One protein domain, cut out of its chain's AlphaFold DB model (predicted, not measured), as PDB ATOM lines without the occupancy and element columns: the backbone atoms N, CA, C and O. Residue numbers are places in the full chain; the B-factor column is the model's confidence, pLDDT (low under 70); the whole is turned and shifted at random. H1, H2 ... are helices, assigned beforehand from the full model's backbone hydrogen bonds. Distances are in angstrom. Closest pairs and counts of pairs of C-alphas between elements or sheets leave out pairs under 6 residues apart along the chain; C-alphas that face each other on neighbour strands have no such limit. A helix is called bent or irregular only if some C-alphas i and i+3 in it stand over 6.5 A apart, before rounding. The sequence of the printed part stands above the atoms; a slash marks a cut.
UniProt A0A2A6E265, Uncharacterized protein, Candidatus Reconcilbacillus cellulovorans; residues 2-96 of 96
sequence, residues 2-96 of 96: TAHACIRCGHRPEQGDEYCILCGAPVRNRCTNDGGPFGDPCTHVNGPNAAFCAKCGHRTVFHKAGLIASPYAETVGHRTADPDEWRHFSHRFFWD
ATOM      1  N   THR A   2      98.630  64.877  37.538       48.53
ATOM      2  CA  THR A   2      99.534  64.630  36.403       48.53
ATOM      3  C   THR A   2     100.976  64.575  36.901       48.53
ATOM      4  O   THR A   2     101.462  65.563  37.448       48.53
ATOM      5  N   ALA A   3     101.653  63.438  36.734       59.03
ATOM      6  CA  ALA A   3     103.089  63.341  36.976       59.03
ATOM      7  C   ALA A   3     103.815  64.313  36.033       59.03
ATOM      8  O   ALA A   3     103.618  64.273  34.816       59.03
ATOM      9  N   HIS A   4     104.600  65.234  36.592       73.69
ATOM     10  CA  HIS A   4     105.383  66.166  35.788       73.69
ATOM     11  C   HIS A   4     106.468  65.397  35.027       73.69
ATOM     12  O   HIS A   4     107.119  64.513  35.585       73.69
ATOM     13  N   ALA A   5     106.651  65.726  33.747       89.75
ATOM     14  CA  ALA A   5     107.732  65.162  32.952       89.75
ATOM     15  C   ALA A   5     109.091  65.555  33.548       89.75
ATOM     16  O   ALA A   5     109.246  66.633  34.126       89.75
ATOM     17  N   CYS A   6     110.082  64.684  33.388       93.25
ATOM     18  CA  CYS A   6     111.452  64.946  33.788       93.25
ATOM     19  C   CYS A   6     111.952  66.225  33.111       93.25
ATOM     20  O   CYS A   6     112.005  66.298  31.885       93.25
ATOM     21  N   ILE A   7     112.381  67.202  33.909       91.56
ATOM     22  CA  ILE A   7     112.844  68.502  33.406       91.56
ATOM     23  C   ILE A   7     114.079  68.390  32.500       91.56
ATOM     24  O   ILE A   7     114.294  69.242  31.646       91.56
ATOM     25  N   ARG A   8     114.882  67.326  32.655       93.38
ATOM     26  CA  ARG A   8     116.110  67.141  31.874       93.38
ATOM     27  C   ARG A   8     115.885  66.463  30.526       93.38
ATOM     28  O   ARG A   8     116.452  66.905  29.538       93.38
ATOM     29  N   CYS A   9     115.127  65.366  30.488       94.62
ATOM     30  CA  CYS A   9     114.988  64.546  29.273       94.62
ATOM     31  C   CYS A   9     113.545  64.382  28.775       94.62
ATOM     32  O   CYS A   9     113.324  63.717  27.770       94.62
ATOM     33  N   GLY A  10     112.552  64.932  29.479       92.81
ATOM     34  CA  GLY A  10     111.140  64.854  29.098       92.81
ATOM     35  C   GLY A  10     110.454  63.509  29.366       92.81
ATOM     36  O   GLY A  10     109.254  63.390  29.128       92.81
ATOM     37  N   HIS A  11     111.166  62.503  29.889       93.69
ATOM     38  CA  HIS A  11     110.566  61.220  30.271       93.69
ATOM     39  C   HIS A  11     109.446  61.407  31.301       93.69
ATOM     40  O   HIS A  11     109.579  62.241  32.195       93.69
ATOM     41  N   ARG A  12     108.365  60.627  31.211       93.25
ATOM     42  CA  ARG A  12     107.259  60.662  32.177       93.25
ATOM     43  C   ARG A  12     107.473  59.589  33.249       93.25
ATOM     44  O   ARG A  12     107.266  58.423  32.934       93.25
ATOM     45  N   PRO A  13     107.889  59.973  34.465       89.88
ATOM     46  CA  PRO A  13     108.102  59.031  35.555       89.88
ATOM     47  C   PRO A  13     106.775  58.491  36.094       89.88
ATOM     48  O   PRO A  13     105.729  59.140  35.968       89.88
ATOM     49  N   GLU A  14     106.832  57.323  36.723       89.50
ATOM     50  CA  GLU A  14     105.679  56.700  37.360       89.50
ATOM     51  C   GLU A  14     105.368  57.341  38.721       89.50
ATOM     52  O   GLU A  14     106.126  58.141  39.287       89.50
ATOM     53  N   GLN A  15     104.189  57.030  39.261       84.56
ATOM     54  CA  GLN A  15     103.780  57.560  40.553       84.56
ATOM     55  C   GLN A  15     104.619  56.934  41.672       84.56
ATOM     56  O   GLN A  15     104.377  55.812  42.089       84.56
ATOM     57  N   GLY A  16     105.556  57.709  42.210       85.00
ATOM     58  CA  GLY A  16     106.404  57.274  43.325       85.00
ATOM     59  C   GLY A  16     107.884  57.482  43.047       85.00
ATOM     60  O   GLY A  16     108.640  57.686  43.991       85.00
ATOM     61  N   ASP A  17     108.261  57.561  41.771       91.12
ATOM     62  CA  ASP A  17     109.637  57.793  41.358       91.12
ATOM     63  C   ASP A  17     110.181  59.109  41.923       91.12
ATOM     64  O   ASP A  17     109.611  60.197  41.741       91.12
ATOM     65  N   GLU A  18     111.323  59.012  42.597       92.00
ATOM     66  CA  GLU A  18     112.078  60.180  43.054       92.00
ATOM     67  C   GLU A  18     113.095  60.646  42.009       92.00
ATOM     68  O   GLU A  18     113.389  61.841  41.923       92.00
ATOM     69  N   TYR A  19     113.560  59.724  41.160       94.94
ATOM     70  CA  TYR A  19     114.536  59.959  40.101       94.94
ATOM     71  C   TYR A  19     114.040  59.392  38.773       94.94
ATOM     72  O   TYR A  19     113.380  58.361  38.718       94.94
ATOM     73  N   CYS A  20     114.374  60.070  37.680       94.88
ATOM     74  CA  CYS A  20     114.053  59.618  36.338       94.88
ATOM     75  C   CYS A  20     114.905  58.399  35.980       94.88
ATOM     76  O   CYS A  20     116.129  58.506  35.943       94.88
ATOM     77  N   ILE A  21     114.268  57.292  35.610       95.31
ATOM     78  CA  ILE A  21     114.955  56.045  35.242       95.31
ATOM     79  C   ILE A  21     115.860  56.169  34.003       95.31
ATOM     80  O   ILE A  21     116.797  55.395  33.856       95.31
ATOM     81  N   LEU A  22     115.609  57.143  33.115       95.50
ATOM     82  CA  LEU A  22     116.376  57.293  31.871       95.50
ATOM     83  C   LEU A  22     117.627  58.154  32.014       95.50
ATOM     84  O   LEU A  22     118.614  57.918  31.326       95.50
ATOM     85  N   CYS A  23     117.586  59.191  32.850       95.69
ATOM     86  CA  CYS A  23     118.722  60.104  32.986       95.69
ATOM     87  C   CYS A  23     119.279  60.169  34.411       95.69
ATOM     88  O   CYS A  23     120.438  60.538  34.587       95.69
ATOM     89  N   GLY A  24     118.483  59.848  35.431       95.00
ATOM     90  CA  GLY A  24     118.831  59.984  36.847       95.00
ATOM     91  C   GLY A  24     118.545  61.367  37.442       95.00
ATOM     92  O   GLY A  24     118.991  61.661  38.545       95.00
ATOM     93  N   ALA A  25     117.835  62.256  36.733       95.69
ATOM     94  CA  ALA A  25     117.474  63.561  37.299       95.69
ATOM     95  C   ALA A  25     116.382  63.401  38.367       95.69
ATOM     96  O   ALA A  25     115.469  62.601  38.146       95.69
ATOM     97  N   PRO A  26     116.406  64.177  39.464       94.81
ATOM     98  CA  PRO A  26     115.290  64.220  40.398       94.81
ATOM     99  C   PRO A  26     113.993  64.608  39.674       94.81
ATOM    100  O   PRO A  26     113.974  65.496  38.822       94.81
ATOM    101  N   VAL A  27     112.900  63.933  40.021       94.12
ATOM    102  CA  VAL A  27     111.566  64.152  39.436       94.12
ATOM    103  C   VAL A  27     110.791  65.227  40.192       94.12
ATOM    104  O   VAL A  27     109.976  65.946  39.613       94.12
ATOM    105  N   ARG A  28     111.031  65.350  41.500       93.62
ATOM    106  CA  ARG A  28     110.303  66.265  42.387       93.62
ATOM    107  C   ARG A  28     111.235  67.326  42.931       93.62
ATOM    108  O   ARG A  28     112.291  67.009  43.469       93.62
ATOM    109  N   ASN A  29     110.800  68.579  42.878       95.19
ATOM    110  CA  ASN A  29     111.610  69.711  43.301       95.19
ATOM    111  C   ASN A  29     111.526  69.980  44.819       95.19
ATOM    112  O   ASN A  29     110.973  70.985  45.275       95.19
ATOM    113  N   ARG A  30     112.016  69.040  45.632       95.44
ATOM    114  CA  ARG A  30     112.033  69.146  47.101       95.44
ATOM    115  C   ARG A  30     113.004  70.220  47.600       95.44
ATOM    116  O   ARG A  30     114.035  70.483  46.984       95.44
ATOM    117  N   CYS A  31     112.669  70.833  48.733       95.69
ATOM    118  CA  CYS A  31     113.609  71.643  49.503       95.69
ATOM    119  C   CYS A  31     114.790  70.783  49.986       95.69
ATOM    120  O   CYS A  31     114.601  69.607  50.288       95.69
ATOM    121  N   THR A  32     115.993  71.361  50.060       95.00
ATOM    122  CA  THR A  32     117.188  70.654  50.566       95.00
ATOM    123  C   THR A  32     117.516  70.946  52.030       95.00
ATOM    124  O   THR A  32     118.523  70.451  52.519       95.00
ATOM    125  N   ASN A  33     116.685  71.734  52.722       93.31
ATOM    126  CA  ASN A  33     116.900  72.062  54.128       93.31
ATOM    127  C   ASN A  33     116.561  70.844  54.995       93.31
ATOM    128  O   ASN A  33     115.393  70.451  55.068       93.31
ATOM    129  N   ASP A  34     117.572  70.279  55.642       91.19
ATOM    130  CA  ASP A  34     117.475  69.121  56.528       91.19
ATOM    131  C   ASP A  34     117.159  69.492  57.986       91.19
ATOM    132  O   ASP A  34     116.943  68.601  58.798       91.19
ATOM    133  N   GLY A  35     117.078  70.789  58.308       85.69
ATOM    134  CA  GLY A  35     116.808  71.278  59.661       85.69
ATOM    135  C   GLY A  35     118.037  71.280  60.578       85.69
ATOM    136  O   GLY A  35     117.997  71.884  61.651       85.69
ATOM    137  N   GLY A  36     119.159  70.694  60.149       84.38
ATOM    138  CA  GLY A  36     120.358  70.540  60.966       84.38
ATOM    139  C   GLY A  36     120.148  69.683  62.230       84.38
ATOM    140  O   GLY A  36     119.147  68.981  62.356       84.38
ATOM    141  N   PRO A  37     121.083  69.727  63.200       79.88
ATOM    142  CA  PRO A  37     121.055  68.849  64.378       79.88
ATOM    143  C   PRO A  37     119.878  69.068  65.340       79.88
ATOM    144  O   PRO A  37     119.576  68.188  66.143       79.88
ATOM    145  N   PHE A  38     119.249  70.246  65.298       80.56
ATOM    146  CA  PHE A  38     118.259  70.678  66.294       80.56
ATOM    147  C   PHE A  38     116.968  71.244  65.686       80.56
ATOM    148  O   PHE A  38     116.125  71.748  66.423       80.56
ATOM    149  N   GLY A  39     116.817  71.220  64.361       81.62
ATOM    150  CA  GLY A  39     115.654  71.768  63.667       81.62
ATOM    151  C   GLY A  39     114.963  70.733  62.791       81.62
ATOM    152  O   GLY A  39     115.545  69.718  62.419       81.62
ATOM    153  N   ASP A  40     113.708  71.011  62.440       86.94
ATOM    154  CA  ASP A  40     112.929  70.128  61.576       86.94
ATOM    155  C   ASP A  40     113.292  70.314  60.092       86.94
ATOM    156  O   ASP A  40     113.386  71.455  59.610       86.94
ATOM    157  N   PRO A  41     113.427  69.219  59.317       91.75
ATOM    158  CA  PRO A  41     113.653  69.300  57.884       91.75
ATOM    159  C   PRO A  41     112.456  69.919  57.162       91.75
ATOM    160  O   PRO A  41     111.287  69.623  57.428       91.75
ATOM    161  N   CYS A  42     112.734  70.731  56.145       93.62
ATOM    162  CA  CYS A  42     111.690  71.273  55.289       93.62
ATOM    163  C   CYS A  42     111.291  70.240  54.227       93.62
ATOM    164  O   CYS A  42     111.968  70.062  53.220       93.62
ATOM    165  N   THR A  43     110.128  69.610  54.388       93.56
ATOM    166  CA  THR A  43     109.631  68.575  53.459       93.56
ATOM    167  C   THR A  43     108.888  69.128  52.235       93.56
ATOM    168  O   THR A  43     108.304  68.372  51.452       93.56
ATOM    169  N   HIS A  44     108.893  70.451  52.040       95.62
ATOM    170  CA  HIS A  44     108.114  71.109  50.993       95.62
ATOM    171  C   HIS A  44     108.576  70.716  49.580       95.62
ATOM    172  O   HIS A  44     109.760  70.800  49.247       95.62
ATOM    173  N   VAL A  45     107.617  70.321  48.737       95.38
ATOM    174  CA  VAL A  45     107.811  70.102  47.297       95.38
ATOM    175  C   VAL A  45     107.418  71.380  46.570       95.38
ATOM    176  O   VAL A  45     106.273  71.817  46.664       95.38
ATOM    177  N   ASN A  46     108.368  71.975  45.857       95.31
ATOM    178  CA  ASN A  46     108.170  73.220  45.130       95.31
ATOM    179  C   ASN A  46     107.717  72.963  43.690       95.31
ATOM    180  O   ASN A  46     107.788  71.844  43.175       95.31
ATOM    181  N   GLY A  47     107.291  74.037  43.023       92.75
ATOM    182  CA  GLY A  47     107.005  74.011  41.593       92.75
ATOM    183  C   GLY A  47     108.245  73.677  40.745       92.75
ATOM    184  O   GLY A  47     109.382  73.848  41.197       92.75
ATOM    185  N   PRO A  48     108.048  73.244  39.489       91.25
ATOM    186  CA  PRO A  48     109.119  72.771  38.613       91.25
ATOM    187  C   PRO A  48     110.097  73.859  38.157       91.25
ATOM    188  O   PRO A  48     111.115  73.504  37.593       91.25
ATOM    189  N   ASN A  49     109.819  75.145  38.409       92.81
ATOM    190  CA  ASN A  49     110.687  76.278  38.047       92.81
ATOM    191  C   ASN A  49     111.324  76.964  39.273       92.81
ATOM    192  O   ASN A  49     111.937  78.021  39.154       92.81
ATOM    193  N   ALA A  50     111.160  76.400  40.472       95.62
ATOM    194  CA  ALA A  50     111.633  77.019  41.705       95.62
ATOM    195  C   ALA A  50     113.105  76.670  41.992       95.62
ATOM    196  O   ALA A  50     113.422  75.531  42.342       95.62
ATOM    197  N   ALA A  51     114.002  77.654  41.904       96.75
ATOM    198  CA  ALA A  51     115.392  77.490  42.345       96.75
ATOM    199  C   ALA A  51     115.526  77.457  43.885       96.75
ATOM    200  O   ALA A  51     116.389  76.777  44.441       96.75
ATOM    201  N   PHE A  52     114.618  78.150  44.577       96.62
ATOM    202  CA  PHE A  52     114.569  78.260  46.035       96.62
ATOM    203  C   PHE A  52     113.205  77.845  46.577       96.62
ATOM    204  O   PHE A  52     112.191  77.912  45.882       96.62
ATOM    205  N   CYS A  53     113.187  77.389  47.825       96.19
ATOM    206  CA  CYS A  53     111.993  76.913  48.494       96.19
ATOM    207  C   CYS A  53     111.067  78.076  48.851       96.19
ATOM    208  O   CYS A  53     111.452  78.958  49.616       96.19
ATOM    209  N   ALA A  54     109.814  78.022  48.398       95.00
ATOM    210  CA  ALA A  54     108.815  79.056  48.665       95.00
ATOM    211  C   ALA A  54     108.448  79.193  50.155       95.00
ATOM    212  O   ALA A  54     107.854  80.192  50.549       95.00
ATOM    213  N   LYS A  55     108.792  78.199  50.989       93.81
ATOM    214  CA  LYS A  55     108.519  78.223  52.434       93.81
ATOM    215  C   LYS A  55     109.672  78.734  53.294       93.81
ATOM    216  O   LYS A  55     109.411  79.353  54.314       93.81
ATOM    217  N   CYS A  56     110.919  78.424  52.942       92.56
ATOM    218  CA  CYS A  56     112.070  78.708  53.815       92.56
ATOM    219  C   CYS A  56     113.267  79.354  53.108       92.56
ATOM    220  O   CYS A  56     114.270  79.616  53.758       92.56
ATOM    221  N   GLY A  57     113.201  79.588  51.795       92.81
ATOM    222  CA  GLY A  57     114.267  80.244  51.032       92.81
ATOM    223  C   GLY A  57     115.480  79.370  50.705       92.81
ATOM    224  O   GLY A  57     116.311  79.783  49.904       92.81
ATOM    225  N   HIS A  58     115.583  78.158  51.258       94.62
ATOM    226  CA  HIS A  58     116.701  77.256  50.969       94.62
ATOM    227  C   HIS A  58     116.598  76.679  49.552       94.62
ATOM    228  O   HIS A  58     115.501  76.498  49.015       94.62
ATOM    229  N   ARG A  59     117.731  76.363  48.935       95.62
ATOM    230  CA  ARG A  59     117.827  75.842  47.575       95.62
ATOM    231  C   ARG A  59     117.051  74.542  47.446       95.62
ATOM    232  O   ARG A  59     116.970  73.714  48.364       95.62
ATOM    233  N   THR A  60     116.482  74.352  46.274       96.31
ATOM    234  CA  THR A  60     115.775  73.124  45.939       96.31
ATOM    235  C   THR A  60     116.725  72.097  45.327       96.31
ATOM    236  O   THR A  60     117.843  72.418  44.912       96.31
ATOM    237  N   VAL A  61     116.290  70.838  45.251       96.19
ATOM    238  CA  VAL A  61     117.072  69.773  44.604       96.19
ATOM    239  C   VAL A  61     117.313  70.060  43.123       96.19
ATOM    240  O   VAL A  61     118.368  69.688  42.620       96.19
ATOM    241  N   PHE A  62     116.406  70.757  42.424       96.69
ATOM    242  CA  PHE A  62     116.627  71.106  41.017       96.69
ATOM    243  C   PHE A  62     117.720  72.163  40.863       96.69
ATOM    244  O   PHE A  62     118.558  72.023  39.976       96.69
ATOM    245  N   HIS A  63     117.769  73.164  41.746       96.50
ATOM    246  CA  HIS A  63     118.865  74.135  41.756       96.50
ATOM    247  C   HIS A  63     120.196  73.473  42.121       96.50
ATOM    248  O   HIS A  63     121.184  73.631  41.413       96.50
ATOM    249  N   LYS A  64     120.205  72.647  43.178       95.38
ATOM    250  CA  LYS A  64     121.399  71.899  43.603       95.38
ATOM    251  C   LYS A  64     121.927  70.969  42.502       95.38
ATOM    252  O   LYS A  64     123.134  70.801  42.385       95.38
ATOM    253  N   ALA A  65     121.040  70.378  41.701       94.62
ATOM    254  CA  ALA A  65     121.392  69.516  40.573       94.62
ATOM    255  C   ALA A  65     121.710  70.282  39.270       94.62
ATOM    256  O   ALA A  65     121.956  69.645  38.249       94.62
ATOM    257  N   GLY A  66     121.669  71.622  39.272       95.38
ATOM    258  CA  GLY A  66     121.930  72.445  38.086       95.38
ATOM    259  C   GLY A  66     120.851  72.364  36.999       95.38
ATOM    260  O   GLY A  66     121.095  72.754  35.862       95.38
ATOM    261  N   LEU A  67     119.660  71.852  37.323       95.12
ATOM    262  CA  LEU A  67     118.529  71.744  36.390       95.12
ATOM    263  C   LEU A  67     117.785  73.071  36.220       95.12
ATOM    264  O   LEU A  67     117.088  73.275  35.231       95.12
ATOM    265  N   ILE A  68     117.921  73.959  37.204       94.75
ATOM    266  CA  ILE A  68     117.419  75.330  37.189       94.75
ATOM    267  C   ILE A  68     118.549  76.212  37.686       94.75
ATOM    268  O   ILE A  68     119.176  75.884  38.691       94.75
ATOM    269  N   ALA A  69     118.774  77.337  37.017       93.62
ATOM    270  CA  ALA A  69     119.704  78.362  37.462       93.62
ATOM    271  C   ALA A  69     118.948  79.549  38.071       93.62
ATOM    272  O   ALA A  69     117.835  79.875  37.658       93.62
ATOM    273  N   SER A  70     119.580  80.216  39.032       94.38
ATOM    274  CA  SER A  70     119.166  81.529  39.517       94.38
ATOM    275  C   SER A  70     120.397  82.423  39.646       94.38
ATOM    276  O   SER A  70     121.437  81.937  40.088       94.38
ATOM    277  N   PRO A  71     120.311  83.716  39.288       94.69
ATOM    278  CA  PRO A  71     121.418  84.651  39.482       94.69
ATOM    279  C   PRO A  71     121.581  85.088  40.949       94.69
ATOM    280  O   PRO A  71     122.549  85.765  41.280       94.69
ATOM    281  N   TYR A  72     120.630  84.744  41.821       91.88
ATOM    282  CA  TYR A  72     120.619  85.161  43.222       91.88
ATOM    283  C   TYR A  72     121.231  84.098  44.133       91.88
ATOM    284  O   TYR A  72     121.067  82.902  43.897       91.88
ATOM    285  N   ALA A  73     121.898  84.542  45.198       86.69
ATOM    286  CA  ALA A  73     122.379  83.669  46.261       86.69
ATOM    287  C   ALA A  73     121.246  83.276  47.222       86.69
ATOM    288  O   ALA A  73     120.226  83.959  47.335       86.69
ATOM    289  N   GLU A  74     121.447  82.173  47.935       84.62
ATOM    290  CA  GLU A  74     120.547  81.743  48.998       84.62
ATOM    291  C   GLU A  74     120.564  82.749  50.157       84.62
ATOM    292  O   GLU A  74     121.625  83.120  50.653       84.62
ATOM    293  N   THR A  75     119.384  83.184  50.597       76.25
ATOM    294  CA  THR A  75     119.246  84.186  51.666       76.25
ATOM    295  C   THR A  75     119.211  83.577  53.065       76.25
ATOM    296  O   THR A  75     119.173  84.307  54.053       76.25
ATOM    297  N   VAL A  76     119.169  82.246  53.177       74.19
ATOM    298  CA  VAL A  76     119.111  81.566  54.472       74.19
ATOM    299  C   VAL A  76     120.500  81.634  55.093       74.19
ATOM    300  O   VAL A  76     121.414  80.936  54.662       74.19
ATOM    301  N   GLY A  77     120.675  82.515  56.079       61.38
ATOM    302  CA  GLY A  77     121.918  82.596  56.833       61.38
ATOM    303  C   GLY A  77     122.211  81.237  57.459       61.38
ATOM    304  O   GLY A  77     121.429  80.753  58.279       61.38
ATOM    305  N   HIS A  78     123.323  80.612  57.068       56.22
ATOM    306  CA  HIS A  78     123.899  79.512  57.830       56.22
ATOM    307  C   HIS A  78     124.105  80.043  59.253       56.22
ATOM    308  O   HIS A  78     125.016  80.835  59.483       56.22
ATOM    309  N   ARG A  79     123.260  79.643  60.211       55.19
ATOM    310  CA  ARG A  79     123.639  79.729  61.621       55.19
ATOM    311  C   ARG A  79     124.778  78.738  61.778       55.19
ATOM    312  O   ARG A  79     124.552  77.549  61.978       55.19
ATOM    313  N   THR A  80     126.004  79.194  61.565       50.91
ATOM    314  CA  THR A  80     127.163  78.486  62.082       50.91
ATOM    315  C   THR A  80     126.927  78.400  63.576       50.91
ATOM    316  O   THR A  80     126.768  79.437  64.213       50.91
ATOM    317  N   ALA A  81     126.799  77.184  64.108       54.62
ATOM    318  CA  ALA A  81     126.850  76.983  65.544       54.62
ATOM    319  C   ALA A  81     128.200  77.546  65.987       54.62
ATOM    320  O   ALA A  81     129.231  76.931  65.715       54.62
ATOM    321  N   ASP A  82     128.195  78.757  66.533       57.31
ATOM    322  CA  ASP A  82     129.390  79.365  67.082       57.31
ATOM    323  C   ASP A  82     129.737  78.552  68.336       57.31
ATOM    324  O   ASP A  82     128.939  78.516  69.280       57.31
ATOM    325  N   PRO A  83     130.875  77.834  68.364       59.31
ATOM    326  CA  PRO A  83     131.279  77.080  69.542       59.31
ATOM    327  C   PRO A  83     131.389  77.967  70.791       59.31
ATOM    328  O   PRO A  83     131.247  77.462  71.906       59.31
ATOM    329  N   ASP A  84     131.600  79.279  70.624       62.81
ATOM    330  CA  ASP A  84     131.690  80.229  71.727       62.81
ATOM    331  C   ASP A  84     130.321  80.591  72.337       62.81
ATOM    332  O   ASP A  84     130.283  80.946  73.517       62.81
ATOM    333  N   GLU A  85     129.187  80.387  71.647       59.19
ATOM    334  CA  GLU A  85     127.844  80.568  72.243       59.19
ATOM    335  C   GLU A  85     127.557  79.545  73.361       59.19
ATOM    336  O   GLU A  85     126.785  79.814  74.285       59.19
ATOM    337  N   TRP A  86     128.232  78.391  73.344       60.75
ATOM    338  CA  TRP A  86     128.072  77.346  74.362       60.75
ATOM    339  C   TRP A  86     128.928  77.572  75.614       60.75
ATOM    340  O   TRP A  86     128.712  76.913  76.634       60.75
ATOM    341  N   ARG A  87     129.860  78.537  75.591       62.44
ATOM    342  CA  ARG A  87     130.711  78.867  76.751       62.44
ATOM    343  C   ARG A  87     129.940  79.448  77.932       62.44
ATOM    344  O   ARG A  87     130.455  79.458  79.045       62.44
ATOM    345  N   HIS A  88     128.717  79.926  77.722       59.81
ATOM    346  CA  HIS A  88     127.865  80.396  78.814       59.81
ATOM    347  C   HIS A  88     127.158  79.256  79.561       59.81
ATOM    348  O   HIS A  88     126.701  79.461  80.683       59.81
ATOM    349  N   PHE A  89     127.100  78.052  78.982       58.75
ATOM    350  CA  PHE A  89     126.503  76.874  79.619       58.75
ATOM    351  C   PHE A  89     127.521  76.026  80.395       58.75
ATOM    352  O   PHE A  89     127.129  75.155  81.170       58.75
ATOM    353  N   SER A  90     128.823  76.301  80.269       62.47
ATOM    354  CA  SER A  90     129.879  75.675  81.071       62.47
ATOM    355  C   SER A  90     130.007  76.335  82.449       62.47
ATOM    356  O   SER A  90     131.057  76.849  82.835       62.47
ATOM    357  N   HIS A  91     128.928  76.298  83.235       61.50
ATOM    358  CA  HIS A  91     129.023  76.579  84.664       61.50
ATOM    359  C   HIS A  91     129.704  75.393  85.367       61.50
ATOM    360  O   HIS A  91     129.467  74.233  85.024       61.50
ATOM    361  N   ARG A  92     130.533  75.679  86.378       58.69
ATOM    362  CA  ARG A  92     131.357  74.725  87.161       58.69
ATOM    363  C   ARG A  92     130.587  73.527  87.760       58.69
ATOM    364  O   ARG A  92     131.215  72.600  88.241       58.69
ATOM    365  N   PHE A  93     129.256  73.544  87.711       57.03
ATOM    366  CA  PHE A  93     128.343  72.557  88.288       57.03
ATOM    367  C   PHE A  93     128.314  71.192  87.564       57.03
ATOM    368  O   PHE A  93     127.859  70.221  88.146       57.03
ATOM    369  N   PHE A  94     128.793  71.093  86.316       55.94
ATOM    370  CA  PHE A  94     128.824  69.827  85.553       55.94
ATOM    371  C   PHE A  94     130.136  69.024  85.699       55.94
ATOM    372  O   PHE A  94     130.360  68.088  84.936       55.94
ATOM    373  N   TRP A  95     131.021  69.405  86.632       53.31
ATOM    374  CA  TRP A  95     132.328  68.768  86.864       53.31
ATOM    375  C   TRP A  95     132.499  68.287  88.316       53.31
ATOM    376  O   TRP A  95     133.565  68.492  88.891       53.31
ATOM    377  N   ASP A  96     131.458  67.669  88.879       47.91
ATOM    378  CA  ASP A  96     131.516  66.810  90.072       47.91
ATOM    379  C   ASP A  96     130.767  65.496  89.790       47.91
ATOM    380  O   ASP A  96     129.671  65.562  89.180       47.91
TER     381      ASP A  96
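This is residues 2 to 96 of the 96 residues of an uncharacterized protein of Candidatus Reconcilbacillus cellulovorans (UniProt A0A2A6E265). There is little regular structure here: a body made mostly of loops, with short helix H1 in it, and a tail, residues 80 to 96, that sticks out and holds H2. In the body, residues 29 to 30 pair antiparallel with residues 45 to 46. The printed part has 95 residues, two named helices, H1 then H2, and no named strand; the class is all helix, though named elements hold only 10 residues. It is only just extended, close to loose, with a radius of gyration of the C-alphas of 18.9 A, and spans 63 by 30 by 20 A.

Find C-alpha 83 at (131.279, 77.080, 69.542); from there H2, residues 83 to 88, runs 10.4 A. It is only just irregular: C-alphas 85 and 88 are 6.6 A apart. H1, residues 61 to 64, begins at (117.072, 69.773, 44.604) and runs 4.9 A.

H2 and H1 are apart, joined by a long link of 18 residues. In H2, 0 of 2 O i to N i+4 pairs and 2 of 3 O i to N i+3 pairs are within hydrogen-bond range; H1 is too short for an i+4 pair.

The C-alphas of Gly 10 and Asp 96, the two farthest apart, are 64.3 A apart. The printed part has no cut. Look for pLDDT under 70 at residues 2 to 3 and 77 to 96.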